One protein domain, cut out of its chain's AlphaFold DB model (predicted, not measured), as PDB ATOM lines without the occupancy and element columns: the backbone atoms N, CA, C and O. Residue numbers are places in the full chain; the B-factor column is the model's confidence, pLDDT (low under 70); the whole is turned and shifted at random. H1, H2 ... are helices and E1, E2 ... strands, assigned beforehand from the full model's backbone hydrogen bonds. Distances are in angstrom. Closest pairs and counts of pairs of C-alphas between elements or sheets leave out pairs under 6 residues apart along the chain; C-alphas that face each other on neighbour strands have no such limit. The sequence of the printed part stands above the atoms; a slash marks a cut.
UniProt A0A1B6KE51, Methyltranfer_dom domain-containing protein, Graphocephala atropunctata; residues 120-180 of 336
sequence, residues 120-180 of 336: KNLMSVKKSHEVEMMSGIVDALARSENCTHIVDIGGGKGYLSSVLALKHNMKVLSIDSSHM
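AT A GLANCE: This is residues 120 to 180 of the 336 residues of the protein "Methyltranfer_dom domain-containing protein" of Graphocephala atropunctata (UniProt A0A1B6KE51). A long helix, H1, runs along one side; the short helix H2 packs between it and a small ribbon of two parallel strands, E1 and E2. The printed part has 61 residues, in the order H1, E1, H2, E2; the class is mixed, helices and strands. It is compact, with a radius of gyration of the C-alphas of 11.6 A and spans of 31 by 26 by 15 A.

IN THESE COORDINATES: H1, residues 125 to 144, begins at C-alpha (75.744, 104.275, 137.142) and is 28.8 A long. E1 is residues 149 to 153, 13.0 A; H2 is residues 159 to 166, 10.5 A. E2, residues 171 to 175, 13.3 A, ends at C-alpha (88.524, 120.887, 124.430).

HOW THE PARTS SIT: With residues 131 to 139 alone, H1 touches H2, at a steep tilt of 48 degrees, the same way; the closest C-alphas, of Val 131 and Leu 160, are 5.4 A apart. The closest C-alphas of H2 and E2, those of Ser 161 and Val 172, are 6.0 A apart. E1 and E2 are parallel, at 19 degrees, with N 150 and O 171 within hydrogen-bond range at 2.8 A. E1, H2 and E2 form a strand-helix-strand unit, two parallel neighbour strands with a helix between, its crossover right-handed. H1 and E2 are apart. In H1 and H2 every O i to N i+4 pair is within hydrogen-bond range.

THE WHOLE: The farthest C-alphas, of Ser 144 and His 179, are 33.5 A apart. The printed part has no cut, and its three links are tight. Residues 120 to 123 and 179 to 180 have pLDDT under 70.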
ATOM      1  N   LYS A 120      83.302 100.740 135.968       52.75
ATOM      2  CA  LYS A 120      82.201 100.523 136.935       52.75
ATOM      3  C   LYS A 120      82.373 101.185 138.316       52.75
ATOM      4  O   LYS A 120      81.374 101.373 139.000       52.75
ATOM      5  N   ASN A 121      83.581 101.608 138.704       54.62
ATOM      6  CA  ASN A 121      83.863 102.163 140.037       54.62
ATOM      7  C   ASN A 121      84.292 103.644 140.072       54.62
ATOM      8  O   ASN A 121      84.560 104.168 141.151       54.62
ATOM      9  N   LEU A 122      84.369 104.346 138.933       58.06
ATOM     10  CA  LEU A 122      84.883 105.730 138.889       58.06
ATOM     11  C   LEU A 122      83.788 106.803 138.786       58.06
ATOM     12  O   LEU A 122      84.071 108.004 138.856       58.06
ATOM     13  N   MET A 123      82.542 106.388 138.547       68.50
ATOM     14  CA  MET A 123      81.448 107.255 138.112       68.50
ATOM     15  C   MET A 123      80.104 106.761 138.662       68.50
ATOM     16  O   MET A 123      79.985 105.622 139.105       68.50
ATOM     17  N   SER A 124      79.067 107.605 138.624       74.69
ATOM     18  CA  SER A 124      77.702 107.131 138.879       74.69
ATOM     19  C   SER A 124      77.248 106.169 137.775       74.69
ATOM     20  O   SER A 124      77.688 106.308 136.634       74.69
ATOM     21  N   VAL A 125      76.319 105.258 138.092       74.06
ATOM     22  CA  VAL A 125      75.744 104.275 137.142       74.06
ATOM     23  C   VAL A 125      75.313 104.947 135.838       74.06
ATOM     24  O   VAL A 125      75.783 104.571 134.767       74.06
ATOM     25  N   LYS A 126      74.526 106.027 135.941       76.69
ATOM     26  CA  LYS A 126      74.101 106.832 134.789       76.69
ATOM     27  C   LYS A 126      75.279 107.295 133.932       76.69
ATOM     28  O   LYS A 126      75.254 107.162 132.717       76.69
ATOM     29  N   LYS A 127      76.297 107.887 134.557       78.62
ATOM     30  CA  LYS A 127      77.395 108.508 133.815       78.62
ATOM     31  C   LYS A 127      78.338 107.462 133.213       78.62
ATOM     32  O   LYS A 127      78.917 107.715 132.166       78.62
ATOM     33  N   SER A 128      78.474 106.304 133.861       80.56
ATOM     34  CA  SER A 128      79.164 105.145 133.291       80.56
ATOM     35  C   SER A 128      78.444 104.652 132.037       80.56
ATOM     36  O   SER A 128      79.087 104.507 131.007       80.56
ATOM     37  N   HIS A 129      77.120 104.473 132.107       81.06
ATOM     38  CA  HIS A 129      76.287 104.061 130.971       81.06
ATOM     39  C   HIS A 129      76.370 105.040 129.793       81.06
ATOM     40  O   HIS A 129      76.628 104.626 128.668       81.06
ATOM     41  N   GLU A 130      76.237 106.348 130.057       85.25
ATOM     42  CA  GLU A 130      76.387 107.387 129.024       85.25
ATOM     43  C   GLU A 130      77.766 107.312 128.338       85.25
ATOM     44  O   GLU A 130      77.861 107.362 127.114       85.25
ATOM     45  N   VAL A 131      78.850 107.183 129.113       84.69
ATOM     46  CA  VAL A 131      80.215 107.126 128.564       84.69
ATOM     47  C   VAL A 131      80.453 105.849 127.768       84.69
ATOM     48  O   VAL A 131      81.089 105.912 126.724       84.69
ATOM     49  N   GLU A 132      79.950 104.715 128.240       80.69
ATOM     50  CA  GLU A 132      80.136 103.414 127.602       80.69
ATOM     51  C   GLU A 132      79.428 103.325 126.246       80.69
ATOM     52  O   GLU A 132      80.046 102.947 125.247       80.69
ATOM     53  N   MET A 133      78.158 103.738 126.192       81.00
ATOM     54  CA  MET A 133      77.394 103.769 124.943       81.00
ATOM     55  C   MET A 133      77.988 104.783 123.959       81.00
ATOM     56  O   MET A 133      78.168 104.471 122.781       81.00
ATOM     57  N   MET A 134      78.361 105.976 124.443       87.12
ATOM     58  CA  MET A 134      78.969 107.010 123.602       87.12
ATOM     59  C   MET A 134      80.363 106.609 123.092       87.12
ATOM     60  O   MET A 134      80.695 106.868 121.939       87.12
ATOM     61  N   SER A 135      81.196 105.949 123.903       86.25
ATOM     62  CA  SER A 135      82.505 105.487 123.433       86.25
ATOM     63  C   SER A 135      82.370 104.378 122.393       86.25
ATOM     64  O   SER A 135      83.119 104.371 121.422       86.25
ATOM     65  N   GLY A 136      81.400 103.473 122.572       80.88
ATOM     66  CA  GLY A 136      81.125 102.398 121.619       80.88
ATOM     67  C   GLY A 136      80.692 102.921 120.249       80.88
ATOM     68  O   GLY A 136      81.239 102.493 119.236       80.88
ATOM     69  N   ILE A 137      79.762 103.884 120.209       81.88
ATOM     70  CA  ILE A 137      79.316 104.467 118.935       81.88
ATOM     71  C   ILE A 137      80.424 105.274 118.250       81.88
ATOM     72  O   ILE A 137      80.607 105.142 117.044       81.88
ATOM     73  N   VAL A 138      81.198 106.068 119.000       88.06
ATOM     74  CA  VAL A 138      82.319 106.836 118.435       88.06
ATOM     75  C   VAL A 138      83.392 105.900 117.882       88.06
ATOM     76  O   VAL A 138      83.912 106.166 116.802       88.06
ATOM     77  N   ASP A 139      83.695 104.793 118.568       83.69
ATOM     78  CA  ASP A 139      84.654 103.798 118.078       83.69
ATOM     79  C   ASP A 139      84.193 103.145 116.772       83.69
ATOM     80  O   ASP A 139      84.966 103.079 115.814       83.69
ATOM     81  N   ALA A 140      82.927 102.726 116.709       78.75
ATOM     82  CA  ALA A 140      82.337 102.150 115.504       78.75
ATOM     83  C   ALA A 140      82.405 103.128 114.316       78.75
ATOM     84  O   ALA A 140      82.900 102.766 113.248       78.75
ATOM     85  N   LEU A 141      81.988 104.381 114.527       81.94
ATOM     86  CA  LEU A 141      82.006 105.439 113.510       81.94
ATOM     87  C   LEU A 141      83.423 105.771 113.033       81.94
ATOM     88  O   LEU A 141      83.690 105.874 111.839       81.94
ATOM     89  N   ALA A 142      84.357 105.931 113.964       84.75
ATOM     90  CA  ALA A 142      85.725 106.286 113.627       84.75
ATOM     91  C   ALA A 142      86.424 105.177 112.833       84.75
ATOM     92  O   ALA A 142      87.204 105.472 111.933       84.75
ATOM     93  N   ARG A 143      86.130 103.903 113.119       81.31
ATOM     94  CA  ARG A 143      86.658 102.778 112.336       81.31
ATOM     95  C   ARG A 143      86.001 102.663 110.966       81.31
ATOM     96  O   ARG A 143      86.716 102.394 110.005       81.31
ATOM     97  N   SER A 144      84.685 102.866 110.860       76.62
ATOM     98  CA  SER A 144      83.987 102.785 109.568       76.62
ATOM     99  C   SER A 144      84.474 103.858 108.593       76.62
ATOM    100  O   SER A 144      84.669 103.568 107.415       76.62
ATOM    101  N   GLU A 145      84.766 105.057 109.105       81.81
ATOM    102  CA  GLU A 145      85.226 106.210 108.320       81.81
ATOM    103  C   GLU A 145      86.757 106.383 108.296       81.81
ATOM    104  O   GLU A 145      87.262 107.389 107.800       81.81
ATOM    105  N   ASN A 146      87.526 105.424 108.833       83.62
ATOM    106  CA  ASN A 146      88.991 105.495 108.955       83.62
ATOM    107  C   ASN A 146      89.509 106.797 109.609       83.62
ATOM    108  O   ASN A 146      90.554 107.341 109.233       83.62
ATOM    109  N   CYS A 147      88.791 107.315 110.603       87.44
ATOM    110  CA  CYS A 147      89.215 108.480 111.363       87.44
ATOM    111  C   CYS A 147      90.477 108.163 112.178       87.44
ATOM    112  O   CYS A 147      90.552 107.179 112.910       87.44
ATOM    113  N   THR A 148      91.474 109.044 112.094       89.38
ATOM    114  CA  THR A 148      92.745 108.897 112.824       89.38
ATOM    115  C   THR A 148      92.784 109.676 114.135       89.38
ATOM    116  O   THR A 148      93.627 109.396 114.989       89.38
ATOM    117  N   HIS A 149      91.897 110.661 114.286       92.69
ATOM    118  CA  HIS A 149      91.835 111.572 115.421       92.69
ATOM    119  C   HIS A 149      90.377 111.881 115.762       92.69
ATOM    120  O   HIS A 149      89.547 112.033 114.869       92.69
ATOM    121  N   ILE A 150      90.094 112.011 117.054       93.44
ATOM    122  CA  ILE A 150      88.803 112.418 117.605       93.44
ATOM    123  C   ILE A 150      88.968 113.773 118.284       93.44
ATOM    124  O   ILE A 150      89.934 113.988 119.017       93.44
ATOM    125  N   VAL A 151      88.000 114.664 118.085       93.69
ATOM    126  CA  VAL A 151      87.905 115.930 118.817       93.69
ATOM    127  C   VAL A 151      86.663 115.885 119.706       93.69
ATOM    128  O   VAL A 151      85.546 115.795 119.207       93.69
ATOM    129  N   ASP A 152      86.862 115.930 121.022       90.44
ATOM    130  CA  ASP A 152      85.812 115.922 122.047       90.44
ATOM    131  C   ASP A 152      85.603 117.349 122.573       90.44
ATOM    132  O   ASP A 152      86.417 117.866 123.342       90.44
ATOM    133  N   ILE A 153      84.532 118.011 122.126       90.88
ATOM    134  CA  ILE A 153      84.204 119.392 122.503       90.88
ATOM    135  C   ILE A 153      83.231 119.381 123.685       90.88
ATOM    136  O   ILE A 153      82.145 118.811 123.610       90.88
ATOM    137  N   GLY A 154      83.593 120.071 124.765       85.00
ATOM    138  CA  GLY A 154      82.851 120.039 126.025       85.00
ATOM    139  C   GLY A 154      83.124 118.770 126.837       85.00
ATOM    140  O   GLY A 154      82.243 118.299 127.564       85.00
ATOM    141  N   GLY A 155      84.333 118.207 126.718       74.44
ATOM    142  CA  GLY A 155      84.714 116.937 127.347       74.44
ATOM    143  C   GLY A 155      84.622 116.932 128.880       74.44
ATOM    144  O   GLY A 155      84.594 115.869 129.517       74.44
ATOM    145  N   GLY A 156      84.525 118.107 129.511       81.19
ATOM    146  CA  GLY A 156      84.106 118.321 130.890       81.19
ATOM    147  C   GLY A 156      85.048 117.747 131.938       81.19
ATOM    148  O   GLY A 156      85.759 118.475 132.604       81.19
ATOM    149  N   LYS A 157      84.990 116.437 132.183       75.81
ATOM    150  CA  LYS A 157      85.920 115.726 133.085       75.81
ATOM    151  C   LYS A 157      86.862 114.773 132.356       75.81
ATOM    152  O   LYS A 157      87.617 114.068 133.011       75.81
ATOM    153  N   GLY A 158      86.776 114.723 131.029       79.00
ATOM    154  CA  GLY A 158      87.607 113.872 130.188       79.00
ATOM    155  C   GLY A 158      87.276 112.382 130.270       79.00
ATOM    156  O   GLY A 158      88.084 111.577 129.827       79.00
ATOM    157  N   TYR A 159      86.128 111.977 130.827       82.81
ATOM    158  CA  TYR A 159      85.791 110.552 130.966       82.81
ATOM    159  C   TYR A 159      85.649 109.846 129.616       82.81
ATOM    160  O   TYR A 159      86.283 108.816 129.414       82.81
ATOM    161  N   LEU A 160      84.865 110.411 128.690       85.94
ATOM    162  CA  LEU A 160      84.699 109.859 127.343       85.94
ATOM    163  C   LEU A 160      86.041 109.804 126.608       85.94
ATOM    164  O   LEU A 160      86.455 108.736 126.164       85.94
ATOM    165  N   SER A 161      86.754 110.931 126.583       86.50
ATOM    166  CA  SER A 161      88.105 111.026 126.022       86.50
ATOM    167  C   SER A 161      89.068 109.974 126.589       86.50
ATOM    168  O   SER A 161      89.790 109.333 125.832       86.50
ATOM    169  N   SER A 162      89.048 109.740 127.906       83.88
ATOM    170  CA  SER A 162      89.908 108.739 128.555       83.88
ATOM    171  C   SER A 162      89.565 107.320 128.111       83.88
ATOM    172  O   SER A 162      90.462 106.518 127.873       83.88
ATOM    173  N   VAL A 163      88.277 106.996 127.978       83.44
ATOM    174  CA  VAL A 163      87.834 105.670 127.526       83.44
ATOM    175  C   VAL A 163      88.199 105.449 126.063       83.44
ATOM    176  O   VAL A 163      88.749 104.405 125.727       83.44
ATOM    177  N   LEU A 164      87.978 106.440 125.201       85.94
ATOM    178  CA  LEU A 164      88.377 106.381 123.795       85.94
ATOM    179  C   LEU A 164      89.895 106.198 123.634       85.94
ATOM    180  O   LEU A 164      90.334 105.350 122.858       85.94
ATOM    181  N   ALA A 165      90.699 106.925 124.412       85.19
ATOM    182  CA  ALA A 165      92.152 106.811 124.362       85.19
ATOM    183  C   ALA A 165      92.664 105.469 124.908       85.19
ATOM    184  O   ALA A 165      93.467 104.809 124.257       85.19
ATOM    185  N   LEU A 166      92.200 105.042 126.087       79.12
ATOM    186  CA  LEU A 166      92.761 103.879 126.783       79.12
ATOM    187  C   LEU A 166      92.177 102.546 126.309       79.12
ATOM    188  O   LEU A 166      92.906 101.565 126.201       79.12
ATOM    189  N   LYS A 167      90.865 102.487 126.056       79.62
ATOM    190  CA  LYS A 167      90.174 101.245 125.678       79.62
ATOM    191  C   LYS A 167      90.142 101.049 124.168       79.62
ATOM    192  O   LYS A 167      90.387  99.944 123.698       79.62
ATOM    193  N   HIS A 168      89.840 102.107 123.420       80.56
ATOM    194  CA  HIS A 168      89.700 102.028 121.962       80.56
ATOM    195  C   HIS A 168      90.986 102.408 121.211       80.56
ATOM    196  O   HIS A 168      91.031 102.298 119.986       80.56
ATOM    197  N   ASN A 169      92.045 102.788 121.941       84.44
ATOM    198  CA  ASN A 169      93.349 103.181 121.404       84.44
ATOM    199  C   ASN A 169      93.255 104.321 120.371       84.44
ATOM    200  O   ASN A 169      93.917 104.300 119.332       84.44
ATOM    201  N   MET A 170      92.393 105.307 120.642       86.69
ATOM    202  CA  MET A 170      92.174 106.458 119.763       86.69
ATOM    203  C   MET A 170      93.000 107.671 120.166       86.69
ATOM    204  O   MET A 170      93.221 107.940 121.346       86.69
ATOM    205  N   LYS A 171      93.397 108.475 119.178       92.25
ATOM    206  CA  LYS A 171      93.996 109.789 119.427       92.25
ATOM    207  C   LYS A 171      92.883 110.797 119.664       92.25
ATOM    208  O   LYS A 171      92.161 111.130 118.729       92.25
ATOM    209  N   VAL A 172      92.744 111.276 120.896       91.94
ATOM    210  CA  VAL A 172      91.659 112.188 121.278       91.94
ATOM    211  C   VAL A 172      92.218 113.533 121.723       91.94
ATOM    212  O   VAL A 172      93.085 113.590 122.592       91.94
ATOM    213  N   LEU A 173      91.686 114.614 121.158       90.81
ATOM    214  CA  LEU A 173      91.869 115.978 121.638       90.81
ATOM    215  C   LEU A 173      90.587 116.425 122.345       90.81
ATOM    216  O   LEU A 173      89.550 116.571 121.705       90.81
ATOM    217  N   SER A 174      90.662 116.657 123.653       86.50
ATOM    218  CA  SER A 174      89.533 117.170 124.434       86.50
ATOM    219  C   SER A 174      89.658 118.680 124.631       86.50
ATOM    220  O   SER A 174      90.707 119.158 125.065       86.50
ATOM    221  N   ILE A 175      88.599 119.425 124.314       87.44
ATOM    222  CA  ILE A 175      88.524 120.887 124.430       87.44
ATOM    223  C   ILE A 175      87.359 121.237 125.355       87.44
ATOM    224  O   ILE A 175      86.247 120.753 125.159       87.44
ATOM    225  N   ASP A 176      87.575 122.107 126.341       84.69
ATOM    226  CA  ASP A 176      86.519 122.596 127.233       84.69
ATOM    227  C   ASP A 176      86.681 124.097 127.489       84.69
ATOM    228  O   ASP A 176      87.797 124.616 127.522       84.69
ATOM    229  N   SER A 177      85.562 124.802 127.661       80.88
ATOM    230  CA  SER A 177      85.558 126.239 127.949       80.88
ATOM    231  C   SER A 177      85.803 126.554 129.426       80.88
ATOM    232  O   SER A 177      86.065 127.706 129.774       80.88
ATOM    233  N   SER A 178      85.723 125.557 130.311       73.50
ATOM    234  CA  SER A 178      85.944 125.712 131.744       73.50
ATOM    235  C   SER A 178      87.308 125.165 132.178       73.50
ATOM    236  O   SER A 178      87.684 124.039 131.860       73.50
ATOM    237  N   HIS A 179      88.048 125.939 132.982       61.12
ATOM    238  CA  HIS A 179      89.209 125.415 133.704       61.12
ATOM    239  C   HIS A 179      88.724 124.366 134.717       61.12
ATOM    240  O   HIS A 179      88.108 124.678 135.739       61.12
ATOM    241  N   MET A 180      88.938 123.094 134.400       55.94
ATOM    242  CA  MET A 180      88.342 121.965 135.104       55.94
ATOM    243  C   MET A 180      88.786 121.870 136.576       55.94
ATOM    244  O   MET A 180      89.907 121.470 136.876       55.94
TER     245      MET A 180